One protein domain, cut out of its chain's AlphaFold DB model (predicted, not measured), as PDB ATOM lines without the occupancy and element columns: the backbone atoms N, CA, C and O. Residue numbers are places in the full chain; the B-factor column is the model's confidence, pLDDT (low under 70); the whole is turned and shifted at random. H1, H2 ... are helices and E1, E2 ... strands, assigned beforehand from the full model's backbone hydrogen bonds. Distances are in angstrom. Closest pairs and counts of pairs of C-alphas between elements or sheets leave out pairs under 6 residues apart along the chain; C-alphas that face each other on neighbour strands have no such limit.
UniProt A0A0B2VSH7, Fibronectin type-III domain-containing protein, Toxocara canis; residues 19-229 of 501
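This is residues 19 to 229 of the 501 residues of the protein "Fibronectin type-III domain-containing protein" of Toxocara canis (UniProt A0A0B2VSH7). Two strongly twisted sheets are partly face to face with their strands crossed, a sandwich of E1, E9, E5 and E4 on E6, E7, E8 and E10; helix H1 packs along E6, and H2 and H3 pack with it as a small bundle. The bundle lies at one end of the long axis and the tip of the hairpin E6 and E7 at the other, while the hairpin E2 and E3 is a small sheet apart from both sheets of the sandwich. The printed part has 211 residues with three named helices and ten named strands, in the order E1 H1 E2 E3 H2 H3 E4 E5 E6 E7 E8 E9 E10; its class is mixed, helices and strands. The four-strand sheet in the order E1, E9, E5, E4 is mixed, and the branched sheet round E6 is antiparallel. The whole is compact, with a radius of gyration of the C-alphas of 18.3 A, and spans 61 by 40 by 39 A, only just elongated.

Find C-alpha 21 at (-40.442, 18.234, 87.810), where the short strand E1, residues 21 to 23, begins. H1, residues 32 to 49, starts at C-alpha 32 at (-44.558, 11.150, 104.653) and runs 25.6 A. Next come E2, residues 51 to 56, and E3, residues 62 to 67, then H2, residues 71 to 80, and H3, residues 92 to 108, 24.5 A long. Read on to E4, residues 123 to 134, 28.2 A, and E5, residues 144 to 153, 29.1 A. E6, residues 162 to 173, is 36.3 A long; after it come E7, residues 176 to 179, E8, residues 183 to 188, and E9, residues 192 to 198. E10, residues 203 to 211, runs 26.7 A and ends at C-alpha 211 at (-37.932, 2.227, 98.770).

Begin at E1, an edge strand parallel to E9, with N 196 and O 22 3.4 A apart. E9 and E5 are antiparallel, with N 149 and O 193 at 2.8 A. E5 and E4 form an antiparallel hairpin, with N 134 and O 144 at 2.8 A. In the other sheet look beside E6: E7 and E8 lie on one side of it and E10 on the other side. Pairs within hydrogen-bond range are N 178 and O 171, 2.9 A, in the hairpin E6 and E7; N 163 and O 188, 2.8 A, for E6 and E8; and N 166 and O 207, 2.9 A, for E6 and E10. The parts of the two sheets that face each other are 8.6 A centre to centre, with strands at 46 degrees. H1 is on the branched sheet at a height of 7.9 A, over E6 and along it at 9 degrees on the local plane; their closest C-alphas are those of Ala 39 and Arg 162, 5.7 A apart. H1 touches H2 at a shallow tilt of 23 degrees, opposite ways, closest at the C-alphas of Phe 49 and Leu 73, 5.1 A. With residues 37 to 45 alone H1 touches H3, at a steep tilt of 39 degrees, opposite ways, closest at the C-alphas of Cys 41 and Phe 104, 5.5 A. H2 touches H3, the same way, at a shallow tilt of 34.7 degrees, only just short of steep; their closest C-alphas are those of Gly 79 and Gly 101, 4.2 A. In H1, H2 and H3 every O i to N i+4 pair is within hydrogen-bond range. In the antiparallel hairpin E2 and E3, N 55 and O 63 are 2.8 A apart.

The two C-alphas farthest apart, those of Thr 90 and Gly 175, are 65.5 A from each other. The printed part has no cut. The links H2 to H3 and H3 to E4 are long. Residues 212 to 229 hold no named element, but residues 221 to 222 and 226 to 227 pair antiparallel with E10. The mean pLDDT of the printed part is 80.6; look for values under 70 at residues 19 to 30, 65 to 69, 88 to 90, 108 to 119, 135 to 143 and 155 to 157.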
ATOM      1  N   LEU A  19     -41.643  16.223  81.631       38.78
ATOM      2  CA  LEU A  19     -40.536  15.746  82.447       38.78
ATOM      3  C   LEU A  19     -40.973  15.987  83.889       38.78
ATOM      4  O   LEU A  19     -41.352  17.110  84.229       38.78
ATOM      5  N   SER A  20     -40.991  14.922  84.684       40.19
ATOM      6  CA  SER A  20     -41.259  14.943  86.118       40.19
ATOM      7  C   SER A  20     -40.386  16.004  86.778       40.19
ATOM      8  O   SER A  20     -39.188  15.835  86.982       40.19
ATOM      9  N   SER A  21     -41.001  17.145  87.037       43.03
ATOM     10  CA  SER A  21     -40.442  18.234  87.810       43.03
ATOM     11  C   SER A  21     -41.457  18.527  88.897       43.03
ATOM     12  O   SER A  21     -42.650  18.650  88.619       43.03
ATOM     13  N   PHE A  22     -41.004  18.539  90.147       48.59
ATOM     14  CA  PHE A  22     -41.846  18.939  91.263       48.59
ATOM     15  C   PHE A  22     -41.567  20.404  91.580       48.59
ATOM     16  O   PHE A  22     -40.418  20.842  91.678       48.59
ATOM     17  N   THR A  23     -42.637  21.169  91.731       47.38
ATOM     18  CA  THR A  23     -42.575  22.554  92.176       47.38
ATOM     19  C   THR A  23     -42.472  22.564  93.698       47.38
ATOM     20  O   THR A  23     -43.232  21.877  94.386       47.38
ATOM     21  N   VAL A  24     -41.551  23.349  94.252       45.06
ATOM     22  CA  VAL A  24     -41.545  23.667  95.684       45.06
ATOM     23  C   VAL A  24     -42.795  24.497  96.000       45.06
ATOM     24  O   VAL A  24     -42.826  25.706  95.799       45.06
ATOM     25  N   VAL A  25     -43.864  23.840  96.460       44.44
ATOM     26  CA  VAL A  25     -45.106  24.520  96.849       44.44
ATOM     27  C   VAL A  25     -45.027  24.914  98.325       44.44
ATOM     28  O   VAL A  25     -44.780  24.054  99.181       44.44
ATOM     29  N   PRO A  26     -45.282  26.182  98.675       38.78
ATOM     30  CA  PRO A  26     -45.426  26.565 100.062       38.78
ATOM     31  C   PRO A  26     -46.793  26.048 100.553       38.78
ATOM     32  O   PRO A  26     -47.836  26.447 100.047       38.78
ATOM     33  N   TYR A  27     -46.785  25.175 101.566       37.28
ATOM     34  CA  TYR A  27     -47.945  24.813 102.408       37.28
ATOM     35  C   TYR A  27     -48.896  23.676 101.987       37.28
ATOM     36  O   TYR A  27     -50.082  23.728 102.308       37.28
ATOM     37  N   ALA A  28     -48.389  22.561 101.464       40.88
ATOM     38  CA  ALA A  28     -49.082  21.277 101.626       40.88
ATOM     39  C   ALA A  28     -48.166  20.284 102.352       40.88
ATOM     40  O   ALA A  28     -47.345  19.614 101.733       40.88
ATOM     41  N   ARG A  29     -48.272  20.196 103.688       49.88
ATOM     42  CA  ARG A  29     -47.697  19.059 104.427       49.88
ATOM     43  C   ARG A  29     -48.535  17.829 104.103       49.88
ATOM     44  O   ARG A  29     -49.491  17.525 104.809       49.88
ATOM     45  N   VAL A  30     -48.204  17.163 103.009       58.50
ATOM     46  CA  VAL A  30     -48.695  15.816 102.751       58.50
ATOM     47  C   VAL A  30     -47.870  14.855 103.609       58.50
ATOM     48  O   VAL A  30     -46.664  15.043 103.790       58.50
ATOM     49  N   ASP A  31     -48.541  13.871 104.199       74.50
ATOM     50  CA  ASP A  31     -47.934  12.934 105.139       74.50
ATOM     51  C   ASP A  31     -46.827  12.109 104.457       74.50
ATOM     52  O   ASP A  31     -47.024  11.549 103.377       74.50
ATOM     53  N   LEU A  32     -45.655  12.017 105.095       83.25
ATOM     54  CA  LEU A  32     -44.558  11.150 104.653       83.25
ATOM     55  C   LEU A  32     -45.038   9.701 104.502       83.25
ATOM     56  O   LEU A  32     -44.620   9.013 103.572       83.25
ATOM     57  N   GLN A  33     -45.937   9.255 105.384       84.12
ATOM     58  CA  GLN A  33     -46.493   7.908 105.334       84.12
ATOM     59  C   GLN A  33     -47.189   7.625 103.997       84.12
ATOM     60  O   GLN A  33     -46.955   6.576 103.400       84.12
ATOM     61  N   HIS A  34     -47.961   8.585 103.484       85.69
ATOM     62  CA  HIS A  34     -48.651   8.448 102.205       85.69
ATOM     63  C   HIS A  34     -47.667   8.257 101.039       85.69
ATOM     64  O   HIS A  34     -47.834   7.355 100.220       85.69
ATOM     65  N   TYR A  35     -46.598   9.057 100.985       88.81
ATOM     66  CA  TYR A  35     -45.580   8.938  99.935       88.81
ATOM     67  C   TYR A  35     -44.783   7.636 100.020       88.81
ATOM     68  O   TYR A  35     -44.445   7.063  98.987       88.81
ATOM     69  N   LEU A  36     -44.501   7.148 101.231       88.62
ATOM     70  CA  LEU A  36     -43.865   5.844 101.419       88.62
ATOM     71  C   LEU A  36     -44.772   4.717 100.912       88.62
ATOM     72  O   LEU A  36     -44.313   3.859 100.164       88.62
ATOM     73  N   GLN A  37     -46.064   4.742 101.243       88.25
ATOM     74  CA  GLN A  37     -47.029   3.751 100.757       88.25
ATOM     75  C   GLN A  37     -47.172   3.784  99.234       88.25
ATOM     76  O   GLN A  37     -47.165   2.728  98.593       88.25
ATOM     77  N   LEU A  38     -47.240   4.986  98.654       90.12
ATOM     78  CA  LEU A  38     -47.269   5.183  97.209       90.12
ATOM     79  C   LEU A  38     -46.002   4.623  96.550       90.12
ATOM     80  O   LEU A  38     -46.097   3.882  95.573       90.12
ATOM     81  N   ALA A  39     -44.823   4.914  97.104       90.88
ATOM     82  CA  ALA A  39     -43.551   4.416  96.594       90.88
ATOM     83  C   ALA A  39     -43.460   2.882  96.636       90.88
ATOM     84  O   ALA A  39     -43.075   2.275  95.636       90.88
ATOM     85  N   ILE A  40     -43.885   2.247  97.735       90.31
ATOM     86  CA  ILE A  40     -43.935   0.778  97.843       90.31
ATOM     87  C   ILE A  40     -44.913   0.203  96.812       90.31
ATOM     88  O   ILE A  40     -44.594  -0.771  96.130       90.31
ATOM     89  N   CYS A  41     -46.095   0.807  96.653       91.75
ATOM     90  CA  CYS A  41     -47.083   0.369  95.666       91.75
ATOM     91  C   CYS A  41     -46.515   0.426  94.238       91.75
ATOM     92  O   CYS A  41     -46.565  -0.557  93.498       91.75
ATOM     93  N   GLN A  42     -45.874   1.540  93.871       91.06
ATOM     94  CA  GLN A  42     -45.230   1.696  92.567       91.06
ATOM     95  C   GLN A  42     -44.061   0.715  92.359       91.06
ATOM     96  O   GLN A  42     -43.861   0.216  91.244       91.06
ATOM     97  N   ALA A  43     -43.294   0.410  93.411       89.44
ATOM     98  CA  ALA A  43     -42.234  -0.593  93.366       89.44
ATOM     99  C   ALA A  43     -42.799  -2.012  93.161       89.44
ATOM    100  O   ALA A  43     -42.295  -2.737  92.302       89.44
ATOM    101  N   LYS A  44     -43.895  -2.381  93.845       91.00
ATOM    102  CA  LYS A  44     -44.619  -3.653  93.639       91.00
ATOM    103  C   LYS A  44     -45.150  -3.784  92.212       91.00
ATOM    104  O   LYS A  44     -44.867  -4.782  91.553       91.00
ATOM    105  N   CYS A  45     -45.811  -2.746  91.694       90.69
ATOM    106  CA  CYS A  45     -46.249  -2.706  90.297       90.69
ATOM    107  C   CYS A  45     -45.077  -2.942  89.330       90.69
ATOM    108  O   CYS A  45     -45.199  -3.711  88.380       90.69
ATOM    109  N   THR A  46     -43.918  -2.326  89.586       89.19
ATOM    110  CA  THR A  46     -42.723  -2.495  88.738       89.19
ATOM    111  C   THR A  46     -42.112  -3.882  88.866       89.19
ATOM    112  O   THR A  46     -41.613  -4.413  87.881       89.19
ATOM    113  N   SER A  47     -42.160  -4.486  90.051       88.06
ATOM    114  CA  SER A  47     -41.705  -5.861  90.255       88.06
ATOM    115  C   SER A  47     -42.584  -6.879  89.526       88.06
ATOM    116  O   SER A  47     -42.080  -7.930  89.138       88.06
ATOM    117  N   GLU A  48     -43.879  -6.601  89.368       88.81
ATOM    118  CA  GLU A  48     -44.826  -7.532  88.748       88.81
ATOM    119  C   GLU A  48     -44.966  -7.334  87.232       88.81
ATOM    120  O   GLU A  48     -44.950  -8.303  86.476       88.81
ATOM    121  N   PHE A  49     -45.093  -6.084  86.781       87.19
ATOM    122  CA  PHE A  49     -45.371  -5.738  85.381       87.19
ATOM    123  C   PHE A  49     -44.192  -5.085  84.656       87.19
ATOM    124  O   PHE A  49     -44.226  -4.936  83.432       87.19
ATOM    125  N   GLY A  50     -43.176  -4.645  85.399       82.81
ATOM    126  CA  GLY A  50     -42.021  -3.945  84.854       82.81
ATOM    127  C   GLY A  50     -40.947  -4.884  84.318       82.81
ATOM    128  O   GLY A  50     -40.876  -6.068  84.643       82.81
ATOM    129  N   THR A  51     -40.061  -4.322  83.499       78.06
ATOM    130  CA  THR A  51     -38.824  -4.988  83.081       78.06
ATOM    131  C   THR A  51     -37.637  -4.113  83.448       78.06
ATOM    132  O   THR A  51     -37.696  -2.890  83.332       78.06
ATOM    133  N   ILE A  52     -36.555  -4.720  83.928       74.81
ATOM    134  CA  ILE A  52     -35.319  -3.984  84.201       74.81
ATOM    135  C   ILE A  52     -34.604  -3.788  82.865       74.81
ATOM    136  O   ILE A  52     -34.214  -4.766  82.223       74.81
ATOM    137  N   ILE A  53     -34.440  -2.534  82.444       74.44
ATOM    138  CA  ILE A  53     -33.674  -2.182  81.247       74.44
ATOM    139  C   ILE A  53     -32.365  -1.514  81.634       74.44
ATOM    140  O   ILE A  53     -32.296  -0.738  82.586       74.44
ATOM    141  N   SER A  54     -31.334  -1.787  80.842       75.25
ATOM    142  CA  SER A  54     -30.051  -1.107  80.967       75.25
ATOM    143  C   SER A  54     -30.095   0.195  80.167       75.25
ATOM    144  O   SER A  54     -30.085   0.185  78.932       75.25
ATOM    145  N   MET A  55     -30.192   1.318  80.869       75.25
ATOM    146  CA  MET A  55     -30.085   2.665  80.314       75.25
ATOM    147  C   MET A  55     -28.618   3.094  80.243       75.25
ATOM    148  O   MET A  55     -27.750   2.476  80.859       75.25
ATOM    149  N   LYS A  56     -28.320   4.149  79.478       81.25
ATOM    150  CA  LYS A  56     -26.976   4.735  79.397       81.25
ATOM    151  C   LYS A  56     -26.990   6.188  79.846       81.25
ATOM    152  O   LYS A  56     -27.824   6.964  79.387       81.25
ATOM    153  N   TYR A  57     -26.030   6.555  80.684       86.25
ATOM    154  CA  TYR A  57     -25.730   7.950  80.986       86.25
ATOM    155  C   TYR A  57     -25.064   8.648  79.799       86.25
ATOM    156  O   TYR A  57     -24.632   8.016  78.831       86.25
ATOM    157  N   ASN A  58     -24.905   9.967  79.915       88.50
ATOM    158  CA  ASN A  58     -24.232  10.772  78.899       88.50
ATOM    159  C   ASN A  58     -22.759  10.377  78.701       88.50
ATOM    160  O   ASN A  58     -22.248  10.503  77.592       88.50
ATOM    161  N   ASP A  59     -22.085   9.863  79.735       84.88
ATOM    162  CA  ASP A  59     -20.706   9.354  79.665       84.88
ATOM    163  C   ASP A  59     -20.602   7.929  79.083       84.88
ATOM    164  O   ASP A  59     -19.507   7.377  78.974       84.88
ATOM    165  N   GLY A  60     -21.733   7.333  78.690       82.50
ATOM    166  CA  GLY A  60     -21.822   6.005  78.092       82.50
ATOM    167  C   GLY A  60     -21.839   4.846  79.088       82.50
ATOM    168  O   GLY A  60     -22.019   3.706  78.650       82.50
ATOM    169  N   LYS A  61     -21.701   5.100  80.398       82.56
ATOM    170  CA  LYS A  61     -21.882   4.056  81.412       82.56
ATOM    171  C   LYS A  61     -23.332   3.597  81.444       82.56
ATOM    172  O   LYS A  61     -24.252   4.395  81.279       82.56
ATOM    173  N   SER A  62     -23.514   2.309  81.688       76.81
ATOM    174  CA  SER A  62     -24.832   1.710  81.825       76.81
ATOM    175  C   SER A  62     -25.305   1.719  83.273       76.81
ATOM    176  O   SER A  62     -24.505   1.500  84.182       76.81
ATOM    177  N   PHE A  63     -26.600   1.928  83.471       75.38
ATOM    178  CA  PHE A  63     -27.280   1.703  84.740       75.38
ATOM    179  C   PHE A  63     -28.592   0.975  84.500       75.38
ATOM    180  O   PHE A  63     -29.222   1.135  83.454       75.38
ATOM    181  N   ASP A  64     -28.998   0.176  85.473       72.94
ATOM    182  CA  ASP A  64     -30.248  -0.560  85.398       72.94
ATOM    183  C   ASP A  64     -31.371   0.298  85.987       72.94
ATOM    184  O   ASP A  64     -31.235   0.874  87.069       72.94
ATOM    185  N   SER A  65     -32.475   0.406  85.254       69.00
ATOM    186  CA  SER A  65     -33.668   1.140  85.668       69.00
ATOM    187  C   SER A  65     -34.916   0.310  85.385       69.00
ATOM    188  O   SER A  65     -34.979  -0.437  84.404       69.00
ATOM    189  N   GLY A  66     -35.917   0.421  86.258       64.38
ATOM    190  CA  GLY A  66     -37.220  -0.200  86.042       64.38
ATOM    191  C   GLY A  66     -37.948   0.519  84.911       64.38
ATOM    192  O   GLY A  66     -38.363   1.664  85.070       64.38
ATOM    193  N   ALA A  67     -38.095  -0.139  83.764       60.75
ATOM    194  CA  ALA A  67     -38.718   0.441  82.587       60.75
ATOM    195  C   ALA A  67     -40.239   0.390  82.666       60.75
ATOM    196  O   ALA A  67     -40.826  -0.666  82.912       60.75
ATOM    197  N   ASN A  68     -40.870   1.512  82.327       63.41
ATOM    198  CA  ASN A  68     -42.303   1.587  82.087       63.41
ATOM    199  C   ASN A  68     -42.637   1.315  80.614       63.41
ATOM    200  O   ASN A  68     -43.082   2.201  79.890       63.41
ATOM    201  N   THR A  69     -42.323   0.109  80.138       63.06
ATOM    202  CA  THR A  69     -42.523  -0.276  78.728       63.06
ATOM    203  C   THR A  69     -43.852  -0.982  78.472       63.06
ATOM    204  O   THR A  69     -44.210  -1.165  77.313       63.06
ATOM    205  N   ASN A  70     -44.561  -1.404  79.524       76.88
ATOM    206  CA  ASN A  70     -45.832  -2.115  79.423       76.88
ATOM    207  C   ASN A  70     -46.990  -1.205  79.863       76.88
ATOM    208  O   ASN A  70     -46.908  -0.572  80.915       76.88
ATOM    209  N   GLU A  71     -48.075  -1.176  79.090       83.75
ATOM    210  CA  GLU A  71     -49.301  -0.457  79.454       83.75
ATOM    211  C   GLU A  71     -49.865  -0.967  80.791       83.75
ATOM    212  O   GLU A  71     -50.302  -0.163  81.608       83.75
ATOM    213  N   ASP A  72     -49.749  -2.268  81.095       86.56
ATOM    214  CA  ASP A  72     -50.194  -2.813  82.389       86.56
ATOM    215  C   ASP A  72     -49.490  -2.132  83.582       86.56
ATOM    216  O   ASP A  72     -50.119  -1.850  84.602       86.56
ATOM    217  N   LEU A  73     -48.196  -1.800  83.457       87.50
ATOM    218  CA  LEU A  73     -47.451  -1.111  84.518       87.50
ATOM    219  C   LEU A  73     -47.981   0.314  84.734       87.50
ATOM    220  O   LEU A  73     -48.155   0.730  85.879       87.50
ATOM    221  N   GLN A  74     -48.290   1.045  83.658       87.88
ATOM    222  CA  GLN A  74     -48.899   2.377  83.755       87.88
ATOM    223  C   GLN A  74     -50.240   2.328  84.484       87.88
ATOM    224  O   GLN A  74     -50.467   3.109  85.406       87.88
ATOM    225  N   PHE A  75     -51.107   1.386  84.110       89.25
ATOM    226  CA  PHE A  75     -52.420   1.247  84.733       89.25
ATOM    227  C   PHE A  75     -52.327   0.777  86.191       89.25
ATOM    228  O   PHE A  75     -53.079   1.280  87.023       89.25
ATOM    229  N   CYS A  76     -51.369  -0.089  86.536       91.62
ATOM    230  CA  CYS A  76     -51.085  -0.443  87.930       91.62
ATOM    231  C   CYS A  76     -50.663   0.782  88.756       91.62
ATOM    232  O   CYS A  76     -51.204   1.020  89.835       91.62
ATOM    233  N   VAL A  77     -49.768   1.627  88.227       89.94
ATOM    234  CA  VAL A  77     -49.364   2.880  88.891       89.94
ATOM    235  C   VAL A  77     -50.544   3.848  89.039       89.94
ATOM    236  O   VAL A  77     -50.693   4.454  90.098       89.94
ATOM    237  N   TYR A  78     -51.435   3.950  88.047       90.62
ATOM    238  CA  TYR A  78     -52.666   4.740  88.184       90.62
ATOM    239  C   TYR A  78     -53.588   4.222  89.293       90.62
ATOM    240  O   TYR A  78     -54.225   5.032  89.969       90.62
ATOM    241  N   GLY A  79     -53.625   2.904  89.513       90.06
ATOM    242  CA  GLY A  79     -54.315   2.290  90.647       90.06
ATOM    243  C   GLY A  79     -53.725   2.718  91.993       90.06
ATOM    244  O   GLY A  79     -54.477   3.092  92.891       90.06
ATOM    245  N   CYS A  80     -52.391   2.762  92.113       90.19
ATOM    246  CA  CYS A  80     -51.705   3.270  93.311       90.19
ATOM    247  C   CYS A  80     -52.007   4.752  93.604       90.19
ATOM    248  O   CYS A  80     -51.962   5.178  94.752       90.19
ATOM    249  N   GLU A  81     -52.289   5.549  92.573       88.12
ATOM    250  CA  GLU A  81     -52.625   6.974  92.697       88.12
ATOM    251  C   GLU A  81     -54.133   7.226  92.850       88.12
ATOM    252  O   GLU A  81     -54.553   8.376  92.969       88.12
ATOM    253  N   LEU A  82     -54.956   6.168  92.816       85.38
ATOM    254  CA  LEU A  82     -56.422   6.243  92.813       85.38
ATOM    255  C   LEU A  82     -56.973   7.179  91.721       85.38
ATOM    256  O   LEU A  82     -58.011   7.829  91.892       85.38
ATOM    257  N   LYS A  83     -56.281   7.260  90.577       81.19
ATOM    258  CA  LYS A  83     -56.708   8.095  89.449       81.19
ATOM    259  C   LYS A  83     -57.994   7.546  88.850       81.19
ATOM    260  O   LYS A  83     -58.079   6.379  88.486       81.19
ATOM    261  N   THR A  84     -58.996   8.406  88.688       77.19
ATOM    262  CA  THR A  84     -60.248   8.014  88.034       77.19
ATOM    263  C   THR A  84     -60.011   7.804  86.541       77.19
ATOM    264  O   THR A  84     -59.540   8.707  85.852       77.19
ATOM    265  N   ILE A  85     -60.348   6.615  86.042       76.62
ATOM    266  CA  ILE A  85     -60.202   6.243  84.632       76.62
ATOM    267  C   ILE A  85     -61.580   5.905  84.062       76.62
ATOM    268  O   ILE A  85     -62.341   5.143  84.663       76.62
ATOM    269  N   GLU A  86     -61.890   6.450  82.887       74.94
ATOM    270  CA  GLU A  86     -63.030   6.016  82.080       74.94
ATOM    271  C   GLU A  86     -62.627   4.808  81.227       74.94
ATOM    272  O   GLU A  86     -61.656   4.851  80.470       74.94
ATOM    273  N   TRP A  87     -63.366   3.707  81.360       72.56
ATOM    274  CA  TRP A  87     -63.013   2.429  80.745       72.56
ATOM    275  C   TRP A  87     -63.769   2.202  79.436       72.56
ATOM    276  O   TRP A  87     -64.997   2.273  79.403       72.56
ATOM    277  N   ALA A  88     -63.048   1.829  78.378       66.81
ATOM    278  CA  ALA A  88     -63.649   1.178  77.217       66.81
ATOM    279  C   ALA A  88     -63.898  -0.314  77.522       66.81
ATOM    280  O   ALA A  88     -63.077  -0.961  78.176       66.81
ATOM    281  N   GLU A  89     -65.006  -0.880  77.030       59.16
ATOM    282  CA  GLU A  89     -65.489  -2.235  77.373       59.16
ATOM    283  C   GLU A  89     -64.517  -3.392  77.037       59.16
ATOM    284  O   GLU A  89     -64.713  -4.510  77.509       59.16
ATOM    285  N   THR A  90     -63.450  -3.161  76.262       55.47
ATOM    286  CA  THR A  90     -62.579  -4.219  75.711       55.47
ATOM    287  C   THR A  90     -61.237  -4.436  76.421       55.47
ATOM    288  O   THR A  90     -60.486  -5.317  76.007       55.47
ATOM    289  N   ASN A  91     -60.912  -3.707  77.496       73.12
ATOM    290  CA  ASN A  91     -59.560  -3.726  78.085       73.12
ATOM    291  C   ASN A  91     -59.495  -4.417  79.463       73.12
ATOM    292  O   ASN A  91     -59.191  -3.794  80.479       73.12
ATOM    293  N   ILE A  92     -59.770  -5.726  79.499       80.44
ATOM    294  CA  ILE A  92     -59.800  -6.525  80.743       80.44
ATOM    295  C   ILE A  92     -58.418  -6.602  81.423       80.44
ATOM    296  O   ILE A  92     -58.342  -6.528  82.647       80.44
ATOM    297  N   SER A  93     -57.321  -6.722  80.662       84.31
ATOM    298  CA  SER A  93     -55.961  -6.804  81.232       84.31
ATOM    299  C   SER A  93     -55.551  -5.518  81.952       84.31
ATOM    300  O   SER A  93     -55.131  -5.577  83.105       84.31
ATOM    301  N   LEU A  94     -55.776  -4.362  81.319       86.19
ATOM    302  CA  LEU A  94     -55.463  -3.046  81.886       86.19
ATOM    303  C   LEU A  94     -56.287  -2.765  83.146       86.19
ATOM    304  O   LEU A  94     -55.780  -2.199  84.112       86.19
ATOM    305  N   ARG A  95     -57.549  -3.212  83.164       86.31
ATOM    306  CA  ARG A  95     -58.405  -3.123  84.350       86.31
ATOM    307  C   ARG A  95     -57.886  -3.987  85.495       86.31
ATOM    308  O   ARG A  95     -57.772  -3.492  86.609       86.31
ATOM    309  N   ASN A  96     -57.488  -5.229  85.215       89.62
ATOM    310  CA  ASN A  96     -56.878  -6.099  86.224       89.62
ATOM    311  C   ASN A  96     -55.572  -5.512  86.782       89.62
ATOM    312  O   ASN A  96     -55.297  -5.655  87.972       89.62
ATOM    313  N   ALA A  97     -54.758  -4.871  85.939       90.31
ATOM    314  CA  ALA A  97     -53.529  -4.217  86.374       90.31
ATOM    315  C   ALA A  97     -53.820  -3.015  87.290       90.31
ATOM    316  O   ALA A  97     -53.206  -2.894  88.347       90.31
ATOM    317  N   TYR A  98     -54.805  -2.183  86.938       91.44
ATOM    318  CA  TYR A  98     -55.282  -1.094  87.794       91.44
ATOM    319  C   TYR A  98     -55.815  -1.595  89.140       91.44
ATOM    320  O   TYR A  98     -55.395  -1.099  90.185       91.44
ATOM    321  N   ASP A  99     -56.677  -2.615  89.131       90.06
ATOM    322  CA  ASP A  99     -57.259  -3.186  90.350       90.06
ATOM    323  C   ASP A  99     -56.172  -3.764  91.277       90.06
ATOM    324  O   ASP A  99     -56.254  -3.618  92.497       90.06
ATOM    325  N   LYS A 100     -55.104  -4.349  90.716       91.62
ATOM    326  CA  LYS A 100     -53.922  -4.771  91.485       91.62
ATOM    327  C   LYS A 100     -53.178  -3.601  92.120       91.62
ATOM    328  O   LYS A 100     -52.795  -3.705  93.280       91.62
ATOM    329  N   GLY A 101     -53.012  -2.490  91.404       91.06
ATOM    330  CA  GLY A 101     -52.442  -1.263  91.967       91.06
ATOM    331  C   GLY A 101     -53.237  -0.754  93.171       91.06
ATOM    332  O   GLY A 101     -52.666  -0.471  94.221       91.06
ATOM    333  N   VAL A 102     -54.570  -0.728  93.059       90.44
ATOM    334  CA  VAL A 102     -55.460  -0.372  94.179       90.44
ATOM    335  C   VAL A 102     -55.295  -1.352  95.348       90.44
ATOM    336  O   VAL A 102     -55.199  -0.929  96.499       90.44
ATOM    337  N   HIS A 103     -55.213  -2.655  95.066       90.31
ATOM    338  CA  HIS A 103     -55.020  -3.685  96.089       90.31
ATOM    339  C   HIS A 103     -53.682  -3.534  96.823       90.31
ATOM    340  O   HIS A 103     -53.646  -3.594  98.048       90.31
ATOM    341  N   PHE A 104     -52.583  -3.287  96.106       90.38
ATOM    342  CA  PHE A 104     -51.270  -3.068  96.717       90.38
ATOM    343  C   PHE A 104     -51.239  -1.855  97.641       90.38
ATOM    344  O   PHE A 104     -50.569  -1.903  98.674       90.38
ATOM    345  N   LEU A 105     -51.959  -0.789  97.288       86.44
ATOM    346  CA  LEU A 105     -52.081   0.390  98.135       86.44
ATOM    347  C   LEU A 105     -52.824   0.064  99.440       86.44
ATOM    348  O   LEU A 105     -52.323   0.379 100.515       86.44
ATOM    349  N   ILE A 106     -53.966  -0.627  99.349       83.06
ATOM    350  CA  ILE A 106     -54.796  -1.000 100.509       83.06
ATOM    351  C   ILE A 106     -54.088  -2.026 101.408       83.06
ATOM    352  O   ILE A 106     -54.137  -1.912 102.631       83.06
ATOM    353  N   ASP A 107     -53.392  -3.010 100.835       77.25
ATOM    354  CA  ASP A 107     -52.622  -3.987 101.615       77.25
ATOM    355  C   ASP A 107     -51.534  -3.303 102.451       77.25
ATOM    356  O   ASP A 107     -51.306  -3.667 103.608       77.25
ATOM    357  N   ASN A 108     -50.881  -2.284 101.886       67.12
ATOM    358  CA  ASN A 108     -49.834  -1.530 102.570       67.12
ATOM    359  C   ASN A 108     -50.361  -0.709 103.760       67.12
ATOM    360  O   ASN A 108     -49.595  -0.468 104.692       67.12
ATOM    361  N   ASP A 109     -51.643  -0.325 103.783       60.06
ATOM    362  CA  ASP A 109     -52.266   0.352 104.936       60.06
ATOM    363  C   ASP A 109     -52.327  -0.537 106.189       60.06
ATOM    364  O   ASP A 109     -52.484  -0.037 107.304       60.06
ATOM    365  N   THR A 110     -52.166  -1.856 106.034       54.38
ATOM    366  CA  THR A 110     -52.233  -2.820 107.143       54.38
ATOM    367  C   THR A 110     -50.869  -3.234 107.706       54.38
ATOM    368  O   THR A 110     -50.828  -3.953 108.707       54.38
ATOM    369  N   LEU A 111     -49.749  -2.782 107.120       55.97
ATOM    370  CA  LEU A 111     -48.402  -3.123 107.598       55.97
ATOM    371  C   LEU A 111     -47.972  -2.239 108.789       55.97
ATOM    372  O   LEU A 111     -47.803  -1.032 108.618       55.97
ATOM    373  N   PRO A 112     -47.678  -2.811 109.976       49.12
ATOM    374  CA  PRO A 112     -47.234  -2.035 111.141       49.12
ATOM    375  C   PRO A 112     -45.814  -1.452 111.004       49.12
ATOM    376  O   PRO A 112     -45.461  -0.537 111.743       49.12
ATOM    377  N   ASN A 113     -45.004  -1.965 110.066       54.53
ATOM    378  CA  ASN A 113     -43.553  -1.738 110.002       54.53
ATOM    379  C   ASN A 113     -43.078  -1.155 108.656       54.53
ATOM    380  O   ASN A 113     -41.970  -1.442 108.215       54.53
ATOM    381  N   VAL A 114     -43.874  -0.296 108.002       58.41
ATOM    382  CA  VAL A 114     -43.465   0.406 106.759       58.41
ATOM    383  C   VAL A 114     -42.147   1.186 106.931       58.41
ATOM    384  O   VAL A 114     -41.433   1.425 105.962       58.41
ATOM    385  N   MET A 115     -41.802   1.564 108.168       56.44
ATOM    386  CA  MET A 115     -40.605   2.342 108.498       56.44
ATOM    387  C   MET A 115     -39.380   1.513 108.920       56.44
ATOM    388  O   MET A 115     -38.336   2.094 109.221       56.44
ATOM    389  N   GLU A 116     -39.476   0.184 108.989       62.69
ATOM    390  CA  GLU A 116     -38.357  -0.651 109.430       62.69
ATOM    391  C   GLU A 116     -37.437  -0.969 108.244       62.69
ATOM    392  O   GLU A 116     -37.869  -1.482 107.216       62.69
ATOM    393  N   SER A 117     -36.163  -0.590 108.359       67.00
ATOM    394  CA  SER A 117     -35.191  -0.734 107.275       67.00
ATOM    395  C   SER A 117     -34.715  -2.177 107.132       67.00
ATOM    396  O   SER A 117     -34.337  -2.815 108.114       67.00
ATOM    397  N   ASN A 118     -34.579  -2.641 105.889       66.12
ATOM    398  CA  ASN A 118     -34.113  -3.995 105.556       66.12
ATOM    399  C   ASN A 118     -32.604  -4.221 105.853       66.12
ATOM    400  O   ASN A 118     -32.037  -5.252 105.483       66.12
ATOM    401  N   GLY A 119     -31.912  -3.245 106.462       66.62
ATOM    402  CA  GLY A 119     -30.494  -3.310 106.848       66.62
ATOM    403  C   GLY A 119     -29.491  -3.212 105.688       66.62
ATOM    404  O   GLY A 119     -28.283  -3.289 105.909       66.62
ATOM    405  N   ARG A 120     -29.968  -3.036 104.450       77.69
ATOM    406  CA  ARG A 120     -29.159  -2.870 103.231       77.69
ATOM    407  C   ARG A 120     -29.196  -1.417 102.773       77.69
ATOM    408  O   ARG A 120     -30.269  -0.838 102.725       77.69
ATOM    409  N   GLN A 121     -28.058  -0.846 102.386       85.00
ATOM    410  CA  GLN A 121     -27.976   0.533 101.894       85.00
ATOM    411  C   GLN A 121     -27.811   0.550 100.371       85.00
ATOM    412  O   GLN A 121     -26.822   0.028  99.858       85.00
ATOM    413  N   ALA A 122     -28.747   1.173  99.648       86.06
ATOM    414  CA  ALA A 122     -28.605   1.402  98.206       86.06
ATOM    415  C   ALA A 122     -27.936   2.740  97.891       86.06
ATOM    416  O   ALA A 122     -27.024   2.798  97.067       86.06
ATOM    417  N   VAL A 123     -28.396   3.812  98.541       90.69
ATOM    418  CA  VAL A 123     -27.936   5.175  98.263       90.69
ATOM    419  C   VAL A 123     -26.639   5.438  99.014       90.69
ATOM    420  O   VAL A 123     -26.590   5.347 100.239       90.69
ATOM    421  N   LYS A 124     -25.589   5.772  98.272       89.94
ATOM    422  CA  LYS A 124     -24.265   6.124  98.783       89.94
ATOM    423  C   LYS A 124     -24.166   7.608  99.120       89.94
ATOM    424  O   LYS A 124     -23.619   7.955 100.163       89.94
ATOM    425  N   SER A 125     -24.649   8.479  98.237       90.88
ATOM    426  CA  SER A 125     -24.584   9.930  98.428       90.88
ATOM    427  C   SER A 125     -25.727  10.646  97.703       90.88
ATOM    428  O   SER A 125     -26.261  10.141  96.714       90.88
ATOM    429  N   LEU A 126     -26.101  11.822  98.213       92.50
ATOM    430  CA  LEU A 126     -27.058  12.742  97.600       92.50
ATOM    431  C   LEU A 126     -26.396  14.116  97.483       92.50
ATOM    432  O   LEU A 126     -25.922  14.656  98.482       92.50
ATOM    433  N   ARG A 127     -26.373  14.693  96.280       90.94
ATOM    434  CA  ARG A 127     -25.814  16.034  96.052       90.94
ATOM    435  C   ARG A 127     -26.609  16.811  95.015       90.94
ATOM    436  O   ARG A 127     -27.188  16.211  94.115       90.94
ATOM    437  N   VAL A 128     -26.568  18.139  95.087       90.06
ATOM    438  CA  VAL A 128     -26.987  18.981  93.959       90.06
ATOM    439  C   VAL A 128     -25.853  19.015  92.941       90.06
ATOM    440  O   VAL A 128     -24.734  19.399  93.268       90.06
ATOM    441  N   GLY A 129     -26.127  18.553  91.723       88.12
ATOM    442  CA  GLY A 129     -25.140  18.472  90.647       88.12
ATOM    443  C   GLY A 129     -24.983  19.768  89.860       88.12
ATOM    444  O   GLY A 129     -23.890  20.077  89.395       88.12
ATOM    445  N   CYS A 130     -26.066  20.521  89.698       89.94
ATOM    446  CA  CYS A 130     -26.097  21.746  88.908       89.94
ATOM    447  C   CYS A 130     -27.282  22.623  89.316       89.94
ATOM    448  O   CYS A 130     -28.228  22.139  89.946       89.94
ATOM    449  N   MET A 131     -27.224  23.894  88.920       90.25
ATOM    450  CA  MET A 131     -28.323  24.845  89.049       90.25
ATOM    451  C   MET A 131     -28.346  25.781  87.840       90.25
ATOM    452  O   MET A 131     -27.289  26.174  87.349       90.25
ATOM    453  N   ASP A 132     -29.536  26.175  87.407       88.62
ATOM    454  CA  ASP A 132     -29.761  27.231  86.422       88.62
ATOM    455  C   ASP A 132     -30.864  28.174  86.932       88.62
ATOM    456  O   ASP A 132     -31.751  27.778  87.691       88.62
ATOM    457  N   VAL A 133     -30.816  29.444  86.525       85.50
ATOM    458  CA  VAL A 133     -31.928  30.372  86.772       85.50
ATOM    459  C   VAL A 133     -33.053  30.033  85.793       85.50
ATOM    460  O   VAL A 133     -32.859  30.058  84.573       85.50
ATOM    461  N   GLY A 134     -34.217  29.681  86.332       70.69
ATOM    462  CA  GLY A 134     -35.404  29.268  85.597       70.69
ATOM    463  C   GLY A 134     -36.531  30.293  85.712       70.69
ATOM    464  O   GLY A 134     -36.970  30.651  86.803       70.69
ATOM    465  N   TYR A 135     -37.068  30.721  84.569       61.97
ATOM    466  CA  TYR A 135     -38.316  31.487  84.522       61.97
ATOM    467  C   TYR A 135     -39.459  30.501  84.277       61.97
ATOM    468  O   TYR A 135     -39.598  29.990  83.159       61.97
ATOM    469  N   SER A 136     -40.266  30.200  85.298       52.81
ATOM    470  CA  SER A 136     -41.515  29.470  85.067       52.81
ATOM    471  C   SER A 136     -42.582  30.462  84.616       52.81
ATOM    472  O   SER A 136     -43.160  31.193  85.412       52.81
ATOM    473  N   ILE A 137     -42.844  30.493  83.308       48.66
ATOM    474  CA  ILE A 137     -43.899  31.334  82.716       48.66
ATOM    475  C   ILE A 137     -45.299  30.807  83.094       48.66
ATOM    476  O   ILE A 137     -46.266  31.563  83.069       48.66
ATOM    477  N   ASN A 138     -45.416  29.525  83.468       47.22
ATOM    478  CA  ASN A 138     -46.706  28.857  83.659       47.22
ATOM    479  C   ASN A 138     -47.127  28.677  85.128       47.22
ATOM    480  O   ASN A 138     -48.323  28.529  85.372       47.22
ATOM    481  N   ASP A 139     -46.203  28.739  86.096       51.53
ATOM    482  CA  ASP A 139     -46.507  28.415  87.504       51.53
ATOM    483  C   ASP A 139     -46.606  29.644  88.425       51.53
ATOM    484  O   ASP A 139     -46.764  29.503  89.635       51.53
ATOM    485  N   GLY A 140     -46.520  30.859  87.871       46.19
ATOM    486  CA  GLY A 140     -46.648  32.108  88.637       46.19
ATOM    487  C   GLY A 140     -45.441  32.452  89.520       46.19
ATOM    488  O   GLY A 140     -45.512  33.405  90.293       46.19
ATOM    489  N   TYR A 141     -44.339  31.709  89.399       50.69
ATOM    490  CA  TYR A 141     -43.066  32.021  90.044       50.69
ATOM    491  C   TYR A 141     -42.191  32.799  89.057       50.69
ATOM    492  O   TYR A 141     -41.465  32.212  88.251       50.69
ATOM    493  N   GLU A 142     -42.293  34.129  89.097       55.34
ATOM    494  CA  GLU A 142     -41.270  35.001  88.514       55.34
ATOM    495  C   GLU A 142     -39.961  34.770  89.295       55.34
ATOM    496  O   GLU A 142     -39.981  34.694  90.523       55.34
ATOM    497  N   ASP A 143     -38.845  34.587  88.585       68.50
ATOM    498  CA  ASP A 143     -37.491  34.435  89.144       68.50
ATOM    499  C   ASP A 143     -37.277  33.242  90.101       68.50
ATOM    500  O   ASP A 143     -37.071  33.397  91.307       68.50
ATOM    501  N   SER A 144     -37.256  32.020  89.556       83.31
ATOM    502  CA  SER A 144     -36.952  30.801  90.322       83.31
ATOM    503  C   SER A 144     -35.599  30.191  89.952       83.31
ATOM    504  O   SER A 144     -35.056  30.434  88.876       83.31
ATOM    505  N   VAL A 145     -35.046  29.356  90.825       87.50
ATOM    506  CA  VAL A 145     -33.873  28.534  90.504       87.50
ATOM    507  C   VAL A 145     -34.320  27.094  90.294       87.50
ATOM    508  O   VAL A 145     -35.071  26.529  91.096       87.50
ATOM    509  N   GLU A 146     -33.842  26.493  89.209       88.25
ATOM    510  CA  GLU A 146     -33.951  25.061  88.957       88.25
ATOM    511  C   GLU A 146     -32.607  24.375  89.206       88.25
ATOM    512  O   GLU A 146     -31.540  24.977  89.084       88.25
ATOM    513  N   GLY A 147     -32.642  23.102  89.574       89.62
ATOM    514  CA  GLY A 147     -31.440  22.312  89.806       89.62
ATOM    515  C   GLY A 147     -31.672  20.831  89.581       89.62
ATOM    516  O   GLY A 147     -32.804  20.381  89.411       89.62
ATOM    517  N   ILE A 148     -30.585  20.061  89.582       91.50
ATOM    518  CA  ILE A 148     -30.651  18.600  89.467       91.50
ATOM    519  C   ILE A 148     -29.982  17.964  90.677       91.50
ATOM    520  O   ILE A 148     -28.796  18.183  90.937       91.50
ATOM    521  N   LEU A 149     -30.743  17.148  91.401       92.44
ATOM    522  CA  LEU A 149     -30.250  16.272  92.455       92.44
ATOM    523  C   LEU A 149     -29.707  14.987  91.844       92.44
ATOM    524  O   LEU A 149     -30.372  14.352  91.032       92.44
ATOM    525  N   LEU A 150     -28.510  14.592  92.261       91.50
ATOM    526  CA  LEU A 150     -27.845  13.373  91.823       91.50
ATOM    527  C   LEU A 150     -27.776  12.388  92.990       91.50
ATOM    528  O   LEU A 150     -27.147  12.668  94.017       91.50
ATOM    529  N   ILE A 151     -28.414  11.237  92.805       90.69
ATOM    530  CA  ILE A 151     -28.452  10.109  93.733       90.69
ATOM    531  C   ILE A 151     -27.387   9.105  93.285       90.69
ATOM    532  O   ILE A 151     -27.522   8.450  92.255       90.69
ATOM    533  N   GLU A 152     -26.309   8.976  94.052       88.44
ATOM    534  CA  GLU A 152     -25.266   7.987  93.780       88.44
ATOM    535  C   GLU A 152     -25.607   6.673  94.488       88.44
ATOM    536  O   GLU A 152     -25.850   6.665  95.695       88.44
ATOM    537  N   LEU A 153     -25.594   5.556  93.761       87.19
ATOM    538  CA  LEU A 153     -25.857   4.226  94.313       87.19
ATOM    539  C   LEU A 153     -24.569   3.430  94.550       87.19
ATOM    540  O   LEU A 153     -23.541   3.659  93.909       87.19
ATOM    541  N   PHE A 154     -24.640   2.431  95.427       84.38
ATOM    542  CA  PHE A 154     -23.664   1.341  95.444       84.38
ATOM    543  C   PHE A 154     -23.852   0.434  94.215       84.38
ATOM    544  O   PHE A 154     -24.968   0.209  93.753       84.38
ATOM    545  N   SER A 155     -22.757  -0.109  93.680       65.75
ATOM    546  CA  SER A 155     -22.686  -0.795  92.375       65.75
ATOM    547  C   SER A 155     -23.497  -2.096  92.233       65.75
ATOM    548  O   SER A 155     -23.469  -2.707  91.168       65.75
ATOM    549  N   GLU A 156     -24.202  -2.548  93.272       64.94
ATOM    550  CA  GLU A 156     -24.801  -3.892  93.351       64.94
ATOM    551  C   GLU A 156     -26.337  -3.899  93.456       64.94
ATOM    552  O   GLU A 156     -26.946  -4.942  93.687       64.94
ATOM    553  N   VAL A 157     -26.997  -2.755  93.273       69.81
ATOM    554  CA  VAL A 157     -28.450  -2.655  93.463       69.81
ATOM    555  C   VAL A 157     -29.199  -3.017  92.175       69.81
ATOM    556  O   VAL A 157     -29.199  -2.251  91.217       69.81
ATOM    557  N   ARG A 158     -29.864  -4.181  92.159       73.12
ATOM    558  CA  ARG A 158     -30.719  -4.660  91.048       73.12
ATOM    559  C   ARG A 158     -32.170  -4.882  91.478       73.12
ATOM    560  O   ARG A 158     -32.744  -5.942  91.243       73.12
ATOM    561  N   VAL A 159     -32.741  -3.899  92.155       77.88
ATOM    562  CA  VAL A 159     -34.151  -3.898  92.561       77.88
ATOM    563  C   VAL A 159     -34.832  -2.642  92.016       77.88
ATOM    564  O   VAL A 159     -34.149  -1.631  91.828       77.88
ATOM    565  N   PRO A 160     -36.145  -2.681  91.718       80.44
ATOM    566  CA  PRO A 160     -36.872  -1.535  91.183       80.44
ATOM    567  C   PRO A 160     -37.095  -0.487  92.279       80.44
ATOM    568  O   PRO A 160     -38.163  -0.415  92.883       80.44
ATOM    569  N   LEU A 161     -36.065   0.315  92.545       87.69
ATOM    570  CA  LEU A 161     -36.130   1.350  93.564       87.69
ATOM    571  C   LEU A 161     -37.075   2.488  93.178       87.69
ATOM    572  O   LEU A 161     -37.259   2.838  92.004       87.69
ATOM    573  N   ARG A 162     -37.643   3.080  94.219       90.62
ATOM    574  CA  ARG A 162     -38.317   4.370  94.231       90.62
ATOM    575  C   ARG A 162     -37.632   5.272  95.241       90.62
ATOM    576  O   ARG A 162     -37.168   4.805  96.279       90.62
ATOM    577  N   TYR A 163     -37.556   6.555  94.932       92.25
ATOM    578  CA  TYR A 163     -36.878   7.546  95.755       92.25
ATOM    579  C   TYR A 163     -37.904   8.538  96.279       92.25
ATOM    580  O   TYR A 163     -38.414   9.364  95.530       92.25
ATOM    581  N   VAL A 164     -38.217   8.458  97.568       93.75
ATOM    582  CA  VAL A 164     -39.051   9.463  98.228       93.75
ATOM    583  C   VAL A 164     -38.172  10.650  98.581       93.75
ATOM    584  O   VAL A 164     -37.199  10.504  99.329       93.75
ATOM    585  N   LEU A 165     -38.512  11.812  98.035       94.94
ATOM    586  CA  LEU A 165     -37.774  13.045  98.251       94.94
ATOM    587  C   LEU A 165     -38.430  13.919  99.305       94.94
ATOM    588  O   LEU A 165     -39.644  14.139  99.322       94.94
ATOM    589  N   GLN A 166     -37.578  14.454 100.168       94.38
ATOM    590  CA  GLN A 166     -37.929  15.489 101.118       94.38
ATOM    591  C   GLN A 166     -36.925  16.629 101.021       94.38
ATOM    592  O   GLN A 166     -35.764  16.441 100.656       94.38
ATOM    593  N   TRP A 167     -37.358  17.821 101.391       94.50
ATOM    594  CA  TRP A 167     -36.494  18.985 101.444       94.50
ATOM    595  C   TRP A 167     -36.869  19.869 102.626       94.50
ATOM    596  O   TRP A 167     -37.976  19.810 103.160       94.50
ATOM    597  N   LYS A 168     -35.918  20.686 103.055       94.62
ATOM    598  CA  LYS A 168     -36.156  21.804 103.959       94.62
ATOM    599  C   LYS A 168     -35.310  22.985 103.526       94.62
ATOM    600  O   LYS A 168     -34.319  22.822 102.812       94.62
ATOM    601  N   GLN A 169     -35.696  24.161 103.980       94.00
ATOM    602  CA  GLN A 169     -34.995  25.394 103.677       94.00
ATOM    603  C   GLN A 169     -34.629  26.142 104.949       94.00
ATOM    604  O   GLN A 169     -35.229  25.929 106.003       94.00
ATOM    605  N   ARG A 170     -33.653  27.037 104.848       93.00
ATOM    606  CA  ARG A 170     -33.321  27.973 105.912       93.00
ATOM    607  C   ARG A 170     -32.956  29.337 105.364       93.00
ATOM    608  O   ARG A 170     -32.391  29.455 104.278       93.00
ATOM    609  N   THR A 171     -33.234  30.359 106.159       88.88
ATOM    610  CA  THR A 171     -32.825  31.737 105.878       88.88
ATOM    611  C   THR A 171     -32.032  32.283 107.055       88.88
ATOM    612  O   THR A 171     -32.258  31.889 108.199       88.88
ATOM    613  N   PHE A 172     -31.053  33.144 106.781       84.75
ATOM    614  CA  PHE A 172     -30.280  33.800 107.829       84.75
ATOM    615  C   PHE A 172     -30.869  35.181 108.104       84.75
ATOM    616  O   PHE A 172     -30.805  36.069 107.255       84.75
ATOM    617  N   ALA A 173     -31.433  35.369 109.294       80.94
ATOM    618  CA  ALA A 173     -32.032  36.628 109.712       80.94
ATOM    619  C   ALA A 173     -31.647  36.933 111.162       80.94
ATOM    620  O   ALA A 173     -31.663  36.062 112.028       80.94
ATOM    621  N   LEU A 174     -31.285  38.191 111.438       81.50
ATOM    622  CA  LEU A 174     -30.993  38.682 112.796       81.50
ATOM    623  C   LEU A 174     -29.926  37.867 113.565       81.50
ATOM    624  O   LEU A 174     -29.960  37.804 114.792       81.50
ATOM    625  N   GLY A 175     -28.959  37.266 112.861       83.81
ATOM    626  CA  GLY A 175     -27.854  36.518 113.475       83.81
ATOM    627  C   GLY A 175     -28.122  35.029 113.719       83.81
ATOM    628  O   GLY A 175     -27.232  34.343 114.219       83.81
ATOM    629  N   PHE A 176     -29.300  34.519 113.352       87.38
ATOM    630  CA  PHE A 176     -29.674  33.113 113.507       87.38
ATOM    631  C   PHE A 176     -30.241  32.550 112.199       87.38
ATOM    632  O   PHE A 176     -30.695  33.294 111.328       87.38
ATOM    633  N   TYR A 177     -30.204  31.224 112.063       87.88
ATOM    634  CA  TYR A 177     -30.898  30.529 110.983       87.88
ATOM    635  C   TYR A 177     -32.323  30.192 111.415       87.88
ATOM    636  O   TYR A 177     -32.515  29.563 112.454       87.88
ATOM    637  N   ASP A 178     -33.295  30.584 110.599       89.00
ATOM    638  CA  ASP A 178     -34.672  30.105 110.692       89.00
ATOM    639  C   ASP A 178     -34.837  28.923 109.728       89.00
ATOM    640  O   ASP A 178     -34.755  29.107 108.509       89.00
ATOM    641  N   GLU A 179     -34.969  27.705 110.266       92.12
ATOM    642  CA  GLU A 179     -35.078  26.464 109.489       92.12
ATOM    643  C   GLU A 179     -36.529  25.978 109.403       92.12
ATOM    644  O   GLU A 179     -37.227  25.843 110.411       92.12
ATOM    645  N   SER A 180     -36.967  25.618 108.197       91.00
ATOM    646  CA  SER A 180     -38.261  24.982 107.984       91.00
ATOM    647  C   SER A 180     -38.253  23.518 108.457       91.00
ATOM    648  O   SER A 180     -37.208  22.859 108.463       91.00
ATOM    649  N   PRO A 181     -39.424  22.943 108.788       90.75
ATOM    650  CA  PRO A 181     -39.560  21.493 108.897       90.75
ATOM    651  C   PRO A 181     -39.302  20.817 107.541       90.75
ATOM    652  O   PRO A 181     -39.354  21.467 106.493       90.75
ATOM    653  N   TRP A 182     -39.071  19.503 107.569       91.56
ATOM    654  CA  TRP A 182     -39.018  18.677 106.362       91.56
ATOM    655  C   TRP A 182     -40.372  18.649 105.652       91.56
ATOM    656  O   TRP A 182     -41.415  18.471 106.285       91.56
ATOM    657  N   ILE A 183     -40.334  18.810 104.334       90.19
ATOM    658  CA  ILE A 183     -41.477  18.756 103.428       90.19
ATOM    659  C   ILE A 183     -41.232  17.607 102.455       90.19
ATOM    660  O   ILE A 183     -40.209  17.582 101.775       90.19
ATOM    661  N   THR A 184     -42.158  16.655 102.398       89.69
ATOM    662  CA  THR A 184     -42.138  15.565 101.414       89.69
ATOM    663  C   THR A 184     -42.713  16.068 100.095       89.69
ATOM    664  O   THR A 184     -43.778  16.682 100.104       89.69
ATOM    665  N   SER A 185     -42.011  15.848  98.982       85.81
ATOM    666  CA  SER A 185     -42.370  16.435  97.684       85.81
ATOM    667  C   SER A 185     -42.848  15.416  96.656       85.81
ATOM    668  O   SER A 185     -43.895  15.613  96.039       85.81
ATOM    669  N   SER A 186     -42.084  14.345  96.439       89.81
ATOM    670  CA  SER A 186     -42.304  13.451  95.299       89.81
ATOM    671  C   SER A 186     -41.773  12.034  95.524       89.81
ATOM    672  O   SER A 186     -40.977  11.777  96.432       89.81
ATOM    673  N   VAL A 187     -42.247  11.112  94.677       91.06
ATOM    674  CA  VAL A 187     -41.664   9.781  94.474       91.06
ATOM    675  C   VAL A 187     -41.019   9.760  93.095       91.06
ATOM    676  O   VAL A 187     -41.708   9.920  92.090       91.06
ATOM    677  N   GLU A 188     -39.714   9.535  93.048       90.81
ATOM    678  CA  GLU A 188     -38.933   9.533  91.815       90.81
ATOM    679  C   GLU A 188     -38.467   8.129  91.442       90.81
ATOM    680  O   GLU A 188     -38.279   7.250  92.287       90.81
ATOM    681  N   VAL A 189     -38.263   7.924  90.143       86.06
ATOM    682  CA  VAL A 189     -37.753   6.663  89.578       86.06
ATOM    683  C   VAL A 189     -36.292   6.800  89.160       86.06
ATOM    684  O   VAL A 189     -35.508   5.860  89.285       86.06
ATOM    685  N   GLU A 190     -35.919   7.976  88.662       85.50
ATOM    686  CA  GLU A 190     -34.586   8.251  88.145       85.50
ATOM    687  C   GLU A 190     -33.641   8.740  89.245       85.50
ATOM    688  O   GLU A 190     -34.046   9.274  90.274       85.50
ATOM    689  N   GLN A 191     -32.343   8.551  89.017       87.06
ATOM    690  CA  GLN A 191     -31.291   8.958  89.954       87.06
ATOM    691  C   GLN A 191     -30.869  10.423  89.770       87.06
ATOM    692  O   GLN A 191     -30.163  10.970  90.612       87.06
ATOM    693  N   ALA A 192     -31.270  11.045  88.661       89.56
ATOM    694  CA  ALA A 192     -31.106  12.465  88.407       89.56
ATOM    695  C   ALA A 192     -32.487  13.117  88.471       89.56
ATOM    696  O   ALA A 192     -33.310  12.899  87.588       89.56
ATOM    697  N   VAL A 193     -32.745  13.886  89.525       90.38
ATOM    698  CA  VAL A 193     -34.071  14.453  89.787       90.38
ATOM    699  C   VAL A 193     -34.051  15.958  89.590       90.38
ATOM    700  O   VAL A 193     -33.231  16.650  90.193       90.38
ATOM    701  N   ALA A 194     -34.980  16.470  88.785       89.25
ATOM    702  CA  ALA A 194     -35.178  17.901  88.611       89.25
ATOM    703  C   ALA A 194     -35.899  18.518  89.821       89.25
ATOM    704  O   ALA A 194     -36.966  18.062  90.227       89.25
ATOM    705  N   VAL A 195     -35.328  19.592  90.358       88.50
ATOM    706  CA  VAL A 195     -35.904  20.426  91.417       88.50
ATOM    707  C   VAL A 195     -36.222  21.786  90.823       88.50
ATOM    708  O   VAL A 195     -35.358  22.393  90.192       88.50
ATOM    709  N   GLN A 196     -37.441  22.279  91.030       86.56
ATOM    710  CA  GLN A 196     -37.881  23.571  90.508       86.56
ATOM    711  C   GLN A 196     -38.520  24.433  91.596       86.56
ATOM    712  O   GLN A 196     -39.052  23.930  92.588       86.56
ATOM    713  N   GLY A 197     -38.493  25.751  91.390       82.69
ATOM    714  CA  GLY A 197     -39.113  26.702  92.312       82.69
ATOM    715  C   GLY A 197     -38.269  27.015  93.550       82.69
ATOM    716  O   GLY A 197     -38.822  27.438  94.561       82.69
ATOM    717  N   MET A 198     -36.947  26.800  93.512       88.06
ATOM    718  CA  MET A 198     -36.086  27.242  94.613       88.06
ATOM    719  C   MET A 198     -36.026  28.771  94.632       88.06
ATOM    720  O   MET A 198     -35.858  29.405  93.589       88.06
ATOM    721  N   ILE A 199     -36.154  29.356  95.822       88.06
ATOM    722  CA  ILE A 199     -36.123  30.807  96.011       88.06
ATOM    723  C   ILE A 199     -34.659  31.275  95.964       88.06
ATOM    724  O   ILE A 199     -33.846  30.744  96.729       88.06
ATOM    725  N   PRO A 200     -34.313  32.266  95.123       88.38
ATOM    726  CA  PRO A 200     -32.965  32.829  95.048       88.38
ATOM    727  C   PRO A 200     -32.394  33.232  96.418       88.38
ATOM    728  O   PRO A 200     -33.095  33.833  97.235       88.38
ATOM    729  N   GLY A 201     -31.129  32.888  96.686       87.12
ATOM    730  CA  GLY A 201     -30.422  33.217  97.935       87.12
ATOM    731  C   GLY A 201     -30.868  32.437  99.183       87.12
ATOM    732  O   GLY A 201     -30.311  32.619 100.267       87.12
ATOM    733  N   VAL A 202     -31.866  31.553  99.073       90.50
ATOM    734  CA  VAL A 202     -32.295  30.678 100.175       90.50
ATOM    735  C   VAL A 202     -31.456  29.403 100.191       90.50
ATOM    736  O   VAL A 202     -31.077  28.869  99.147       90.50
ATOM    737  N   GLN A 203     -31.161  28.895 101.391       93.00
ATOM    738  CA  GLN A 203     -30.407  27.656 101.550       93.00
ATOM    739  C   GLN A 203     -31.338  26.453 101.674       93.00
ATOM    740  O   GLN A 203     -32.251  26.460 102.495       93.00
ATOM    741  N   TYR A 204     -31.065  25.402 100.907       94.12
ATOM    742  CA  TYR A 204     -31.841  24.168 100.842       94.12
ATOM    743  C   TYR A 204     -31.016  22.960 101.276       94.12
ATOM    744  O   TYR A 204     -29.804  22.898 101.068       94.12
ATOM    745  N   CYS A 205     -31.694  21.987 101.873       95.06
ATOM    746  CA  CYS A 205     -31.152  20.683 102.222       95.06
ATOM    747  C   CYS A 205     -32.156  19.618 101.788       95.06
ATOM    748  O   CYS A 205     -33.351  19.733 102.073       95.06
ATOM    749  N   PHE A 206     -31.671  18.597 101.091       95.81
ATOM    750  CA  PHE A 206     -32.493  17.549 100.502       95.81
ATOM    751  C   PHE A 206     -32.242  16.226 101.210       95.81
ATOM    752  O   PHE A 206     -31.142  15.962 101.688       95.81
ATOM    753  N   MET A 207     -33.261  15.383 101.262       95.75
ATOM    754  CA  MET A 207     -33.194  14.034 101.797       95.75
ATOM    755  C   MET A 207     -33.847  13.083 100.809       95.75
ATOM    756  O   MET A 207     -34.911  13.372 100.264       95.75
ATOM    757  N   VAL A 208     -33.213  11.933 100.605       95.56
ATOM    758  CA  VAL A 208     -33.756  10.851  99.794       95.56
ATOM    759  C   VAL A 208     -33.889   9.589 100.627       95.56
ATOM    760  O   VAL A 208     -32.956   9.182 101.322       95.56
ATOM    761  N   THR A 209     -35.049   8.952 100.524       92.88
ATOM    762  CA  THR A 209     -35.306   7.625 101.082       92.88
ATOM    763  C   THR A 209     -35.545   6.661  99.932       92.88
ATOM    764  O   THR A 209     -36.475   6.852  99.151       92.88
ATOM    765  N   ALA A 210     -34.697   5.642  99.805       92.00
ATOM    766  CA  ALA A 210     -34.903   4.580  98.827       92.00
ATOM    767  C   ALA A 210     -35.926   3.567  99.355       92.00
ATOM    768  O   ALA A 210     -35.904   3.204 100.529       92.00
ATOM    769  N   VAL A 211     -36.810   3.116  98.473       90.25
ATOM    770  CA  VAL A 211     -37.932   2.227  98.770       90.25
ATOM    771  C   VAL A 211     -38.005   1.155  97.687       90.25
ATOM    772  O   VAL A 211     -37.853   1.465  96.504       90.25
ATOM    773  N   ASP A 212     -38.218  -0.096  98.075       87.75
ATOM    774  CA  ASP A 212     -38.489  -1.213  97.170       87.75
ATOM    775  C   ASP A 212     -39.900  -1.789  97.403       87.75
ATOM    776  O   ASP A 212     -40.750  -1.168  98.041       87.75
ATOM    777  N   ALA A 213     -40.184  -2.958  96.825       86.81
ATOM    778  CA  ALA A 213     -41.483  -3.613  96.960       86.81
ATOM    779  C   ALA A 213     -41.771  -4.118  98.389       86.81
ATOM    780  O   ALA A 213     -42.939  -4.318  98.730       86.81
ATOM    781  N   ASP A 214     -40.729  -4.310  99.204       83.19
ATOM    782  CA  ASP A 214     -40.810  -4.841 100.564       83.19
ATOM    783  C   ASP A 214     -40.830  -3.722 101.620       83.19
ATOM    784  O   ASP A 214     -41.337  -3.930 102.722       83.19
ATOM    785  N   GLY A 215     -40.325  -2.526 101.298       85.06
ATOM    786  CA  GLY A 215     -40.361  -1.369 102.188       85.06
ATOM    787  C   GLY A 215     -39.177  -0.425 102.007       85.06
ATOM    788  O   GLY A 215     -38.668  -0.226 100.904       85.06
ATOM    789  N   ILE A 216     -38.740   0.205 103.099       87.44
ATOM    790  CA  ILE A 216     -37.593   1.119 103.068       87.44
ATOM    791  C   ILE A 216     -36.294   0.337 102.837       87.44
ATOM    792  O   ILE A 216     -35.884  -0.522 103.625       87.44
ATOM    793  N   PHE A 217     -35.581   0.714 101.779       86.69
ATOM    794  CA  PHE A 217     -34.302   0.137 101.391       86.69
ATOM    795  C   PHE A 217     -33.134   0.970 101.940       86.69
ATOM    796  O   PHE A 217     -32.510   1.772 101.239       86.69
ATOM    797  N   GLY A 218     -32.829   0.769 103.223       86.06
ATOM    798  CA  GLY A 218     -31.691   1.403 103.896       86.06
ATOM    799  C   GLY A 218     -32.075   2.589 104.765       86.06
ATOM    800  O   GLY A 218     -33.169   2.628 105.322       86.06
ATOM    801  N   ILE A 219     -31.140   3.514 104.952       88.81
ATOM    802  CA  ILE A 219     -31.296   4.707 105.788       88.81
ATOM    803  C   ILE A 219     -31.437   5.930 104.867       88.81
ATOM    804  O   ILE A 219     -30.720   5.995 103.856       88.81
ATOM    805  N   PRO A 220     -32.306   6.907 105.202       91.81
ATOM    806  CA  PRO A 220     -32.398   8.158 104.458       91.81
ATOM    807  C   PRO A 220     -31.049   8.879 104.368       91.81
ATOM    808  O   PRO A 220     -30.326   9.002 105.360       91.81
ATOM    809  N   VAL A 221     -30.714   9.372 103.175       94.62
ATOM    810  CA  VAL A 221     -29.457  10.082 102.894       94.62
ATOM    811  C   VAL A 221     -29.753  11.555 102.666       94.62
ATOM    812  O   VAL A 221     -30.665  11.899 101.919       94.62
ATOM    813  N   VAL A 222     -28.971  12.421 103.308       95.19
ATOM    814  CA  VAL A 222     -29.163  13.875 103.312       95.19
ATOM    815  C   VAL A 222     -28.032  14.551 102.542       95.19
ATOM    816  O   VAL A 222     -26.877  14.144 102.660       95.19
ATOM    817  N   SER A 223     -28.363  15.572 101.755       94.25
ATOM    818  CA  SER A 223     -27.393  16.416 101.064       94.25
ATOM    819  C   SER A 223     -26.784  17.459 101.999       94.25
ATOM    820  O   SER A 223     -27.382  17.855 103.002       94.25
ATOM    821  N   ASP A 224     -25.638  18.009 101.607       91.31
ATOM    822  CA  ASP A 224     -25.153  19.254 102.199       91.31
ATOM    823  C   ASP A 224     -26.160  20.401 101.980       91.31
ATOM    824  O   ASP A 224     -26.994  20.361 101.066       91.31
ATOM    825  N   TRP A 225     -26.078  21.431 102.830       92.19
ATOM    826  CA  TRP A 225     -26.794  22.688 102.614       92.19
ATOM    827  C   TRP A 225     -26.216  23.416 101.405       92.19
ATOM    828  O   TRP A 225     -25.009  23.654 101.341       92.19
ATOM    829  N   VAL A 226     -27.088  23.815 100.486       91.25
ATOM    830  CA  VAL A 226     -26.722  24.548  99.273       91.25
ATOM    831  C   VAL A 226     -27.523  25.832  99.174       91.25
ATOM    832  O   VAL A 226     -28.688  25.859  99.550       91.25
ATOM    833  N   GLU A 227     -26.910  26.894  98.673       91.38
ATOM    834  CA  GLU A 227     -27.595  28.161  98.429       91.38
ATOM    835  C   GLU A 227     -28.074  28.217  96.982       91.38
ATOM    836  O   GLU A 227     -27.302  27.931  96.063       91.38
ATOM    837  N   ALA A 228     -29.351  28.541  96.790       90.50
ATOM    838  CA  ALA A 228     -29.915  28.748  95.466       90.50
ATOM    839  C   ALA A 228     -29.293  29.990  94.809       90.50
ATOM    840  O   ALA A 228     -29.031  30.991  95.475       90.50
ATOM    841  N   LEU A 229     -29.063  29.916  93.497       89.25
ATOM    842  CA  LEU A 229     -28.458  30.998  92.718       89.25
ATOM    843  C   LEU A 229     -29.232  32.321  92.834       89.25
ATOM    844  O   LEU A 229     -30.453  32.333  92.962       89.25
TER     845      LEU A 229